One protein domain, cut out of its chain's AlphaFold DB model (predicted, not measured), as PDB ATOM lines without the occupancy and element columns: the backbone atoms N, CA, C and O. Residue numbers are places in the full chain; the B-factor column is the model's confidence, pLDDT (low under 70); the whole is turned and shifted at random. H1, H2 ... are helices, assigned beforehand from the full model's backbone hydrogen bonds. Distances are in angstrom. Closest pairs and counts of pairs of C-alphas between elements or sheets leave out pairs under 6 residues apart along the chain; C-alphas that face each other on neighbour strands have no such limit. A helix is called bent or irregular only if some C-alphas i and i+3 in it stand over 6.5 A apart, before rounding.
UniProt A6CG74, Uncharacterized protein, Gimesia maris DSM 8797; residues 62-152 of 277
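What this domain is: This is residues 62 to 152 of the 277 residues of an uncharacterized protein of Gimesia maris DSM 8797 (UniProt A6CG74). A long helix, H2, runs along the longest axis; H1 and H4 pack on its later part, and short H3 packs on both. Residues 84 to 89 stick out at one end. The 91 printed residues, all helix by class, hold H1 to H4 in chain order and no named strand. The whole is compact, radius of gyration of the C-alphas 13.0 A, spanning 40 by 27 by 21 A.

How they stand to each other: H1, residues 64 to 75, and H2, residues 88 to 111, form a helical hairpin, touching through residues 70 to 74 and 101 to 108 alone; C-alphas 73 and 101 are closest, 5.2 A. H3, residues 113 to 118, touches H1, closest C-alphas 71 and 115, 6.8 A. H4, residues 138 to 151, touches residues 102 to 109 of H2 alone, closest C-alphas 106 and 145, 6.2 A, at a steep tilt of 46 degrees. H3 and H4 form a helical hairpin, touching through residues 142 to 146 of H4 alone, closest C-alphas 116 and 142, 5.2 A. Every O i to N i+4 pair is within hydrogen-bond range in H1 and H3, 15 of 20 in H2 and 9 of 10 in H4.

Where its parts are: H1 begins at C-alpha 64 (39.760, 13.661, -115.375). H2, 34.9 A long, has a kink of 33 degrees near residue 105 and is irregular, C-alphas 107 and 110 being 9.4 A apart. H4, 19.9 A long, ends at C-alpha 151 (61.851, -2.284, -116.367).

The domain as a whole: The printed part has no cut. The links H1 to H2 and H3 to H4 are long. Residues 130 to 135 are under pLDDT 70.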
ATOM      1  N   ALA A  62      43.803   8.101-118.207       92.44
ATOM      2  CA  ALA A  62      43.212   8.505-116.942       92.44
ATOM      3  C   ALA A  62      41.853   9.191-117.185       92.44
ATOM      4  O   ALA A  62      41.680   9.917-118.167       92.44
ATOM      5  N   THR A  63      40.887   8.982-116.290       96.00
ATOM      6  CA  THR A  63      39.719   9.872-116.207       96.00
ATOM      7  C   THR A  63      40.155  11.249-115.685       96.00
ATOM      8  O   THR A  63      41.179  11.327-115.004       96.00
ATOM      9  N   PRO A  64      39.391  12.338-115.896       96.56
ATOM     10  CA  PRO A  64      39.760  13.661-115.375       96.56
ATOM     11  C   PRO A  64      39.987  13.685-113.852       96.56
ATOM     12  O   PRO A  64      40.859  14.396-113.359       96.56
ATOM     13  N   GLN A  65      39.253  12.855-113.101       97.50
ATOM     14  CA  GLN A  65      39.450  12.697-111.658       97.50
ATOM     15  C   GLN A  65      40.750  11.947-111.322       97.50
ATOM     16  O   GLN A  65      41.454  12.350-110.399       97.50
ATOM     17  N   GLN A  66      41.097  10.897-112.075       97.50
ATOM     18  CA  GLN A  66      42.386  10.216-111.925       97.50
ATOM     19  C   GLN A  66      43.547  11.136-112.313       97.50
ATOM     20  O   GLN A  66      44.543  11.168-111.605       97.50
ATOM     21  N   GLU A  67      43.422  11.923-113.385       96.75
ATOM     22  CA  GLU A  67      44.452  12.884-113.787       96.75
ATOM     23  C   GLU A  67      44.656  13.960-112.711       96.75
ATOM     24  O   GLU A  67      45.792  14.224-112.322       96.75
ATOM     25  N   LYS A  68      43.571  14.507-112.144       97.88
ATOM     26  CA  LYS A  68      43.640  15.427-110.999       97.88
ATOM     27  C   LYS A  68      44.347  14.796-109.793       97.88
ATOM     28  O   LYS A  68      45.155  15.461-109.152       97.88
ATOM     29  N   GLN A  69      44.078  13.522-109.498       98.31
ATOM     30  CA  GLN A  69      44.756  12.782-108.428       98.31
ATOM     31  C   GLN A  69      46.242  12.544-108.739       98.31
ATOM     32  O   GLN A  69      47.076  12.740-107.864       98.31
ATOM     33  N   ILE A  70      46.589  12.171-109.973       98.44
ATOM     34  CA  ILE A  70      47.974  11.964-110.420       98.44
ATOM     35  C   ILE A  70      48.765  13.274-110.328       98.44
ATOM     36  O   ILE A  70      49.845  13.281-109.749       98.44
ATOM     37  N   ARG A  71      48.217  14.393-110.821       98.38
ATOM     38  CA  ARG A  71      48.857  15.716-110.724       98.38
ATOM     39  C   ARG A  71      49.032  16.150-109.265       98.38
ATOM     40  O   ARG A  71      50.132  16.523-108.886       98.38
ATOM     41  N   ALA A  72      48.012  15.991-108.418       98.38
ATOM     42  CA  ALA A  72      48.128  16.282-106.984       98.38
ATOM     43  C   ALA A  72      49.180  15.416-106.259       98.38
ATOM     44  O   ALA A  72      49.775  15.870-105.288       98.38
ATOM     45  N   LEU A  73      49.435  14.189-106.728       98.50
ATOM     46  CA  LEU A  73      50.511  13.342-106.207       98.50
ATOM     47  C   LEU A  73      51.897  13.727-106.745       98.50
ATOM     48  O   LEU A  73      52.876  13.465-106.062       98.50
ATOM     49  N   ILE A  74      51.998  14.336-107.933       98.19
ATOM     50  CA  ILE A  74      53.260  14.906-108.437       98.19
ATOM     51  C   ILE A  74      53.640  16.144-107.616       98.19
ATOM     52  O   ILE A  74      54.797  16.280-107.235       98.19
ATOM     53  N   GLU A  75      52.672  16.987-107.247       98.00
ATOM     54  CA  GLU A  75      52.919  18.115-106.336       98.00
ATOM     55  C   GLU A  75      53.388  17.648-104.944       98.00
ATOM     56  O   GLU A  75      54.242  18.286-104.342       98.00
ATOM     57  N   GLN A  76      52.916  16.488-104.466       97.38
ATOM     58  CA  GLN A  76      53.394  15.841-103.229       97.38
ATOM     59  C   GLN A  76      54.766  15.146-103.366       97.38
ATOM     60  O   GLN A  76      55.188  14.453-102.444       97.38
ATOM     61  N   LEU A  77      55.463  15.295-104.499       96.75
ATOM     62  CA  LEU A  77      56.885  14.950-104.626       96.75
ATOM     63  C   LEU A  77      57.801  16.147-104.341       96.75
ATOM     64  O   LEU A  77      59.011  15.943-104.246       96.75
ATOM     65  N   VAL A  78      57.269  17.371-104.250       96.81
ATOM     66  CA  VAL A  78      58.061  18.539-103.851       96.81
ATOM     67  C   VAL A  78      58.421  18.386-102.375       96.81
ATOM     68  O   VAL A  78      57.528  18.236-101.550       96.81
ATOM     69  N   PHE A  79      59.713  18.421-102.052       93.81
ATOM     70  CA  PHE A  79      60.195  18.431-100.670       93.81
ATOM     71  C   PHE A  79      60.382  19.879-100.202       93.81
ATOM     72  O   PHE A  79      61.102  20.642-100.849       93.81
ATOM     73  N   ASP A  80      59.760  20.260 -99.085       92.56
ATOM     74  CA  ASP A  80      59.906  21.604 -98.523       92.56
ATOM     75  C   ASP A  80      61.294  21.828 -97.883       92.56
ATOM     76  O   ASP A  80      61.557  21.477 -96.731       92.56
ATOM     77  N   GLU A  81      62.198  22.459 -98.638       88.31
ATOM     78  CA  GLU A  81      63.527  22.875 -98.162       88.31
ATOM     79  C   GLU A  81      63.497  24.041 -97.151       88.31
ATOM     80  O   GLU A  81      64.549  24.400 -96.623       88.31
ATOM     81  N   SER A  82      62.332  24.636 -96.852       91.12
ATOM     82  CA  SER A  82      62.211  25.680 -95.819       91.12
ATOM     83  C   SER A  82      62.077  25.132 -94.390       91.12
ATOM     84  O   SER A  82      62.214  25.892 -93.428       91.12
ATOM     85  N   ILE A  83      61.871  23.818 -94.232       90.56
ATOM     86  CA  ILE A  83      61.868  23.137 -92.931       90.56
ATOM     87  C   ILE A  83      63.265  23.233 -92.292       90.56
ATOM     88  O   ILE A  83      64.263  22.896 -92.932       90.56
ATOM     89  N   ASP A  84      63.345  23.629 -91.012       90.94
ATOM     90  CA  ASP A  84      64.614  23.689 -90.266       90.94
ATOM     91  C   ASP A  84      65.352  22.334 -90.363       90.94
ATOM     92  O   ASP A  84      64.794  21.307 -89.963       90.94
ATOM     93  N   PRO A  85      66.612  22.296 -90.843       89.44
ATOM     94  CA  PRO A  85      67.439  21.090 -90.855       89.44
ATOM     95  C   PRO A  85      67.523  20.343 -89.514       89.44
ATOM     96  O   PRO A  85      67.830  19.151 -89.521       89.44
ATOM     97  N   LYS A  86      67.257  21.025 -88.390       93.62
ATOM     98  CA  LYS A  86      67.237  20.486 -87.021       93.62
ATOM     99  C   LYS A  86      65.876  19.949 -86.567       93.62
ATOM    100  O   LYS A  86      65.842  19.217 -85.582       93.62
ATOM    101  N   ASP A  87      64.770  20.280 -87.238       94.81
ATOM    102  CA  ASP A  87      63.479  19.631 -86.973       94.81
ATOM    103  C   ASP A  87      63.421  18.301 -87.736       94.81
ATOM    104  O   ASP A  87      62.795  18.155 -88.791       94.81
ATOM    105  N   GLU A  88      64.128  17.311 -87.187       93.38
ATOM    106  CA  GLU A  88      64.190  15.950 -87.724       93.38
ATOM    107  C   GLU A  88      62.789  15.356 -87.930       93.38
ATOM    108  O   GLU A  88      62.568  14.644 -88.906       93.38
ATOM    109  N   LYS A  89      61.824  15.706 -87.071       95.69
ATOM    110  CA  LYS A  89      60.454  15.186 -87.100       95.69
ATOM    111  C   LYS A  89      59.611  15.813 -88.213       95.69
ATOM    112  O   LYS A  89      58.827  15.111 -88.854       95.69
ATOM    113  N   ALA A  90      59.752  17.114 -88.458       94.31
ATOM    114  CA  ALA A  90      59.131  17.758 -89.612       94.31
ATOM    115  C   ALA A  90      59.724  17.215 -90.922       94.31
ATOM    116  O   ALA A  90      58.971  16.877 -91.837       94.31
ATOM    117  N   ARG A  91      61.052  17.040 -90.982       93.44
ATOM    118  CA  ARG A  91      61.740  16.495 -92.162       93.44
ATOM    119  C   ARG A  91      61.417  15.021 -92.425       93.44
ATOM    120  O   ARG A  91      61.221  14.662 -93.581       93.44
ATOM    121  N   GLU A  92      61.316  14.185 -91.390       94.25
ATOM    122  CA  GLU A  92      60.877  12.784 -91.496       94.25
ATOM    123  C   GLU A  92      59.452  12.696 -92.061       94.25
ATOM    124  O   GLU A  92      59.207  11.975 -93.026       94.25
ATOM    125  N   LYS A  93      58.524  13.503 -91.530       95.12
ATOM    126  CA  LYS A  93      57.138  13.568 -92.013       95.12
ATOM    127  C   LYS A  93      57.049  13.984 -93.489       95.12
ATOM    128  O   LYS A  93      56.268  13.398 -94.236       95.12
ATOM    129  N   GLU A  94      57.818  14.987 -93.908       94.25
ATOM    130  CA  GLU A  94      57.828  15.469 -95.299       94.25
ATOM    131  C   GLU A  94      58.444  14.439 -96.262       94.25
ATOM    132  O   GLU A  94      57.950  14.204 -97.369       94.25
ATOM    133  N   TRP A  95      59.481  13.742 -95.801       94.06
ATOM    134  CA  TRP A  95      60.103  12.633 -96.516       94.06
ATOM    135  C   TRP A  95      59.130  11.457 -96.706       94.06
ATOM    136  O   TRP A  95      59.022  10.915 -97.809       94.06
ATOM    137  N   ASP A  96      58.359  11.100 -95.676       94.81
ATOM    138  CA  ASP A  96      57.320  10.066 -95.755       94.81
ATOM    139  C   ASP A  96      56.167  10.450 -96.698       94.81
ATOM    140  O   ASP A  96      55.672   9.593 -97.441       94.81
ATOM    141  N   LEU A  97      55.774  11.729 -96.743       95.88
ATOM    142  CA  LEU A  97      54.795  12.235 -97.716       95.88
ATOM    143  C   LEU A  97      55.296  12.048 -99.157       95.88
ATOM    144  O   LEU A  97      54.574  11.479 -99.980       95.88
ATOM    145  N   CYS A  98      56.551  12.414 -99.437       95.75
ATOM    146  CA  CYS A  98      57.188  12.183-100.736       95.75
ATOM    147  C   CYS A  98      57.261  10.683-101.098       95.75
ATOM    148  O   CYS A  98      57.001  10.294-102.244       95.75
ATOM    149  N   ILE A  99      57.575   9.810-100.129       94.81
ATOM    150  CA  ILE A  99      57.593   8.350-100.320       94.81
ATOM    151  C   ILE A  99      56.198   7.815-100.670       94.81
ATOM    152  O   ILE A  99      56.056   7.056-101.636       94.81
ATOM    153  N   ASP A 100      55.165   8.175 -99.908       96.81
ATOM    154  CA  ASP A 100      53.797   7.702-100.135       96.81
ATOM    155  C   ASP A 100      53.224   8.246-101.454       96.81
ATOM    156  O   ASP A 100      52.596   7.499-102.209       96.81
ATOM    157  N   ALA A 101      53.522   9.498-101.813       97.62
ATOM    158  CA  ALA A 101      53.171  10.078-103.108       97.62
ATOM    159  C   ALA A 101      53.763   9.278-104.282       97.62
ATOM    160  O   ALA A 101      53.028   8.828-105.170       97.62
ATOM    161  N   PHE A 102      55.069   8.983-104.245       96.19
ATOM    162  CA  PHE A 102      55.742   8.144-105.243       96.19
ATOM    163  C   PHE A 102      55.144   6.726-105.306       96.19
ATOM    164  O   PHE A 102      54.875   6.192-106.392       96.19
ATOM    165  N   GLN A 103      54.885   6.110-104.146       95.56
ATOM    166  CA  GLN A 103      54.252   4.792-104.066       95.56
ATOM    167  C   GLN A 103      52.827   4.804-104.634       95.56
ATOM    168  O   GLN A 103      52.446   3.866-105.338       95.56
ATOM    169  N   LYS A 104      52.033   5.849-104.378       97.88
ATOM    170  CA  LYS A 104      50.692   6.025-104.951       97.88
ATOM    171  C   LYS A 104      50.743   6.219-106.466       97.88
ATOM    172  O   LYS A 104      49.982   5.549-107.159       97.88
ATOM    173  N   LEU A 105      51.667   7.025-106.993       97.06
ATOM    174  CA  LEU A 105      51.862   7.202-108.441       97.06
ATOM    175  C   LEU A 105      52.129   5.869-109.158       97.06
ATOM    176  O   LEU A 105      51.476   5.567-110.157       97.06
ATOM    177  N   SER A 106      52.969   5.002-108.580       94.75
ATOM    178  CA  SER A 106      53.256   3.673-109.148       94.75
ATOM    179  C   SER A 106      52.080   2.676-109.134       94.75
ATOM    180  O   SER A 106      52.188   1.572-109.668       94.75
ATOM    181  N   LYS A 107      50.927   3.042-108.552       96.31
ATOM    182  CA  LYS A 107      49.682   2.252-108.637       96.31
ATOM    183  C   LYS A 107      48.873   2.590-109.900       96.31
ATOM    184  O   LYS A 107      48.109   1.741-110.357       96.31
ATOM    185  N   TYR A 108      49.074   3.775-110.490       96.25
ATOM    186  CA  TYR A 108      48.386   4.234-111.708       96.25
ATOM    187  C   TYR A 108      49.017   3.732-113.017       96.25
ATOM    188  O   TYR A 108      48.331   3.718-114.038       96.25
ATOM    189  N   LYS A 109      50.283   3.285-113.000       94.06
ATOM    190  CA  LYS A 109      50.975   2.701-114.165       94.06
ATOM    191  C   LYS A 109      50.919   3.614-115.397       94.06
ATOM    192  O   LYS A 109      51.155   4.818-115.285       94.06
ATOM    193  N   GLU A 110      50.588   3.068-116.567       92.88
ATOM    194  CA  GLU A 110      50.513   3.783-117.837       92.88
ATOM    195  C   GLU A 110      49.539   4.972-117.837       92.88
ATOM    196  O   GLU A 110      49.718   5.890-118.633       92.88
ATOM    197  N   LEU A 111      48.560   5.005-116.921       95.56
ATOM    198  CA  LEU A 111      47.630   6.130-116.775       95.56
ATOM    199  C   LEU A 111      48.334   7.403-116.283       95.56
ATOM    200  O   LEU A 111      47.910   8.501-116.634       95.56
ATOM    201  N   ALA A 112      49.407   7.265-115.495       96.31
ATOM    202  CA  ALA A 112      50.193   8.392-114.995       96.31
ATOM    203  C   ALA A 112      51.282   8.855-115.968       96.31
ATOM    204  O   ALA A 112      51.748   9.987-115.862       96.31
ATOM    205  N   PHE A 113      51.677   8.019-116.933       94.94
ATOM    206  CA  PHE A 113      52.815   8.303-117.812       94.94
ATOM    207  C   PHE A 113      52.708   9.636-118.580       94.94
ATOM    208  O   PHE A 113      53.735  10.298-118.679       94.94
ATOM    209  N   PRO A 114      51.536  10.099-119.074       94.31
ATOM    210  CA  PRO A 114      51.430  11.422-119.695       94.31
ATOM    211  C   PRO A 114      51.855  12.558-118.750       94.31
ATOM    212  O   PRO A 114      52.778  13.302-119.069       94.31
ATOM    213  N   ALA A 115      51.272  12.619-117.548       96.44
ATOM    214  CA  ALA A 115      51.599  13.641-116.556       96.44
ATOM    215  C   ALA A 115      53.044  13.508-116.038       96.44
ATOM    216  O   ALA A 115      53.726  14.512-115.855       96.44
ATOM    217  N   LEU A 116      53.556  12.285-115.860       96.62
ATOM    218  CA  LEU A 116      54.952  12.058-115.466       96.62
ATOM    219  C   LEU A 116      55.952  12.479-116.563       96.62
ATOM    220  O   LEU A 116      57.056  12.903-116.237       96.62
ATOM    221  N   VAL A 117      55.587  12.394-117.851       95.50
ATOM    222  CA  VAL A 117      56.418  12.872-118.978       95.50
ATOM    223  C   VAL A 117      56.453  14.397-119.067       95.50
ATOM    224  O   VAL A 117      57.494  14.946-119.430       95.50
ATOM    225  N   GLU A 118      55.357  15.079-118.727       96.06
ATOM    226  CA  GLU A 118      55.309  16.547-118.643       96.06
ATOM    227  C   GLU A 118      56.289  17.088-117.587       96.06
ATOM    228  O   GLU A 118      56.957  18.087-117.833       96.06
ATOM    229  N   HIS A 119      56.439  16.384-116.458       96.75
ATOM    230  CA  HIS A 119      57.268  16.811-115.322       96.75
ATOM    231  C   HIS A 119      58.700  16.247-115.333       96.75
ATOM    232  O   HIS A 119      59.459  16.530-114.416       96.75
ATOM    233  N   LEU A 120      59.125  15.503-116.366       94.06
ATOM    234  CA  LEU A 120      60.502  14.969-116.470       94.06
ATOM    235  C   LEU A 120      61.596  16.041-116.349       94.06
ATOM    236  O   LEU A 120      62.707  15.754-115.906       94.06
ATOM    237  N   ASP A 121      61.286  17.262-116.775       94.19
ATOM    238  CA  ASP A 121      62.215  18.384-116.780       94.19
ATOM    239  C   ASP A 121      62.072  19.277-115.523       94.19
ATOM    240  O   ASP A 121      62.862  20.205-115.364       94.19
ATOM    241  N   ASP A 122      61.143  18.969-114.603       96.62
ATOM    242  CA  ASP A 122      60.886  19.716-113.358       96.62
ATOM    243  C   ASP A 122      62.121  19.719-112.434       96.62
ATOM    244  O   ASP A 122      62.788  18.694-112.251       96.62
ATOM    245  N   LYS A 123      62.440  20.899-111.887       96.06
ATOM    246  CA  LYS A 123      63.620  21.186-111.053       96.06
ATOM    247  C   LYS A 123      63.279  21.564-109.612       96.06
ATOM    248  O   LYS A 123      64.186  21.916-108.867       96.06
ATOM    249  N   ARG A 124      62.004  21.490-109.211       96.69
ATOM    250  CA  ARG A 124      61.610  21.666-107.807       96.69
ATOM    251  C   ARG A 124      62.254  20.579-106.929       96.69
ATOM    252  O   ARG A 124      62.329  19.440-107.404       96.69
ATOM    253  N   PRO A 125      62.695  20.896-105.695       94.62
ATOM    254  CA  PRO A 125      63.367  19.942-104.813       94.62
ATOM    255  C   PRO A 125      62.529  18.696-104.526       94.62
ATOM    256  O   PRO A 125      61.303  18.760-104.471       94.62
ATOM    257  N   SER A 126      63.185  17.556-104.340       94.81
ATOM    258  CA  SER A 126      62.569  16.267-104.021       94.81
ATOM    259  C   SER A 126      63.579  15.332-103.346       94.81
ATOM    260  O   SER A 126      64.791  15.548-103.401       94.81
ATOM    261  N   ILE A 127      63.091  14.260-102.726       90.94
ATOM    262  CA  ILE A 127      63.941  13.273-102.046       90.94
ATOM    263  C   ILE A 127      64.617  12.302-103.045       90.94
ATOM    264  O   ILE A 127      64.057  12.004-104.103       90.94
ATOM    265  N   PRO A 128      65.797  11.736-102.725       87.25
ATOM    266  CA  PRO A 128      66.485  10.775-103.586       87.25
ATOM    267  C   PRO A 128      65.789   9.404-103.591       87.25
ATOM    268  O   PRO A 128      65.890   8.605-102.653       87.25
ATOM    269  N   PHE A 129      65.106   9.075-104.687       80.75
ATOM    270  CA  PHE A 129      64.371   7.814-104.800       80.75
ATOM    271  C   PHE A 129      65.279   6.611-105.117       80.75
ATOM    272  O   PHE A 129      65.635   6.353-106.268       80.75
ATOM    273  N   ARG A 130      65.520   5.787-104.080       62.19
ATOM    274  CA  ARG A 130      66.130   4.434-104.115       62.19
ATOM    275  C   ARG A 130      67.638   4.409-104.418       62.19
ATOM    276  O   ARG A 130      68.058   3.995-105.496       62.19
ATOM    277  N   ASN A 131      68.451   4.739-103.412       54.06
ATOM    278  CA  ASN A 131      69.918   4.563-103.351       54.06
ATOM    279  C   ASN A 131      70.753   5.302-104.418       54.06
ATOM    280  O   ASN A 131      71.980   5.236-104.377       54.06
ATOM    281  N   HIS A 132      70.128   6.028-105.342       54.06
ATOM    282  CA  HIS A 132      70.821   6.980-106.195       54.06
ATOM    283  C   HIS A 132      71.033   8.274-105.399       54.06
ATOM    284  O   HIS A 132      70.108   9.059-105.236       54.06
ATOM    285  N   TYR A 133      72.263   8.513-104.932       53.53
ATOM    286  CA  TYR A 133      72.706   9.782-104.322       53.53
ATOM    287  C   TYR A 133      72.804  10.943-105.341       53.53
ATOM    288  O   TYR A 133      73.525  11.913-105.129       53.53
ATOM    289  N   LEU A 134      72.142  10.797-106.488       53.66
ATOM    290  CA  LEU A 134      72.195  11.658-107.660       53.66
ATOM    291  C   LEU A 134      70.767  11.747-108.202       53.66
ATOM    292  O   LEU A 134      70.222  10.746-108.675       53.66
ATOM    293  N   GLY A 135      70.183  12.937-108.101       65.31
ATOM    294  CA  GLY A 135      68.781  13.204-108.403       65.31
ATOM    295  C   GLY A 135      68.015  13.597-107.141       65.31
ATOM    296  O   GLY A 135      67.789  12.767-106.262       65.31
ATOM    297  N   PHE A 136      67.652  14.875-107.068       87.06
ATOM    298  CA  PHE A 136      66.971  15.528-105.943       87.06
ATOM    299  C   PHE A 136      65.859  16.461-106.454       87.06
ATOM    300  O   PHE A 136      65.551  17.471-105.830       87.06
ATOM    301  N   ALA A 137      65.291  16.168-107.630       94.38
ATOM    302  CA  ALA A 137      64.229  16.959-108.234       94.38
ATOM    303  C   ALA A 137      62.978  16.127-108.543       94.38
ATOM    304  O   ALA A 137      63.051  14.916-108.775       94.38
ATOM    305  N   VAL A 138      61.821  16.790-108.625       96.44
ATOM    306  CA  VAL A 138      60.545  16.159-109.015       96.44
ATOM    307  C   VAL A 138      60.661  15.438-110.368       96.44
ATOM    308  O   VAL A 138      60.111  14.348-110.530       96.44
ATOM    309  N   GLY A 139      61.455  15.959-111.312       95.31
ATOM    310  CA  GLY A 139      61.729  15.283-112.583       95.31
ATOM    311  C   GLY A 139      62.468  13.946-112.443       95.31
ATOM    312  O   GLY A 139      62.135  12.991-113.152       95.31
ATOM    313  N   ASP A 140      63.394  13.823-111.485       93.19
ATOM    314  CA  ASP A 140      64.076  12.558-111.175       93.19
ATOM    315  C   ASP A 140      63.094  11.551-110.566       93.19
ATOM    316  O   ASP A 140      63.080  10.373-110.935       93.19
ATOM    317  N   ALA A 141      62.217  12.018-109.673       94.44
ATOM    318  CA  ALA A 141      61.151  11.209-109.099       94.44
ATOM    319  C   ALA A 141      60.186  10.700-110.190       94.44
ATOM    320  O   ALA A 141      59.912   9.498-110.260       94.44
ATOM    321  N   CYS A 142      59.739  11.563-111.108       95.44
ATOM    322  CA  CYS A 142      58.895  11.176-112.241       95.44
ATOM    323  C   CYS A 142      59.598  10.190-113.194       95.44
ATOM    324  O   CYS A 142      58.993   9.194-113.610       95.44
ATOM    325  N   TYR A 143      60.883  10.417-113.491       94.12
ATOM    326  CA  TYR A 143      61.725   9.509-114.273       94.12
ATOM    327  C   TYR A 143      61.805   8.122-113.626       94.12
ATOM    328  O   TYR A 143      61.463   7.122-114.265       94.12
ATOM    329  N   TRP A 144      62.185   8.039-112.348       92.12
ATOM    330  CA  TRP A 144      62.331   6.764-111.644       92.12
ATOM    331  C   TRP A 144      61.001   6.026-111.473       92.12
ATOM    332  O   TRP A 144      60.969   4.797-111.596       92.12
ATOM    333  N   ASN A 145      59.894   6.752-111.276       94.44
ATOM    334  CA  ASN A 145      58.557   6.165-111.212       94.44
ATOM    335  C   ASN A 145      58.219   5.422-112.517       94.44
ATOM    336  O   ASN A 145      57.800   4.263-112.477       94.44
ATOM    337  N   MET A 146      58.476   6.033-113.678       95.25
ATOM    338  CA  MET A 146      58.292   5.381-114.982       95.25
ATOM    339  C   MET A 146      59.311   4.261-115.233       95.25
ATOM    340  O   MET A 146      58.929   3.172-115.665       95.25
ATOM    341  N   VAL A 147      60.597   4.481-114.935       92.88
ATOM    342  CA  VAL A 147      61.679   3.515-115.199       92.88
ATOM    343  C   VAL A 147      61.487   2.205-114.441       92.88
ATOM    344  O   VAL A 147      61.649   1.140-115.036       92.88
ATOM    345  N   TYR A 148      61.120   2.233-113.157       90.62
ATOM    346  CA  TYR A 148      60.916   0.994-112.396       90.62
ATOM    347  C   TYR A 148      59.690   0.207-112.880       90.62
ATOM    348  O   TYR A 148      59.719  -1.025-112.877       90.62
ATOM    349  N   GLN A 149      58.654   0.905-113.347       93.69
ATOM    350  CA  GLN A 149      57.445   0.307-113.917       93.69
ATOM    351  C   GLN A 149      57.703  -0.302-115.305       93.69
ATOM    352  O   GLN A 149      57.295  -1.434-115.565       93.69
ATOM    353  N   LEU A 150      58.462   0.385-116.165       95.50
ATOM    354  CA  LEU A 150      58.869  -0.107-117.485       95.50
ATOM    355  C   LEU A 150      59.880  -1.259-117.419       95.50
ATOM    356  O   LEU A 150      59.757  -2.214-118.177       95.50
ATOM    357  N   GLN A 151      60.867  -1.204-116.519       93.25
ATOM    358  CA  GLN A 151      61.851  -2.284-116.367       93.25
ATOM    359  C   GLN A 151      61.246  -3.581-115.809       93.25
ATOM    360  O   GLN A 151      61.827  -4.641-116.024       93.25
ATOM    361  N   ASP A 152      60.136  -3.496-115.067       94.31
ATOM    362  CA  ASP A 152      59.363  -4.632-114.539       94.31
ATOM    363  C   ASP A 152      60.195  -5.719-113.821       94.31
ATOM    364  O   ASP A 152      59.885  -6.913-113.865       94.31
TER     365      ASP A 152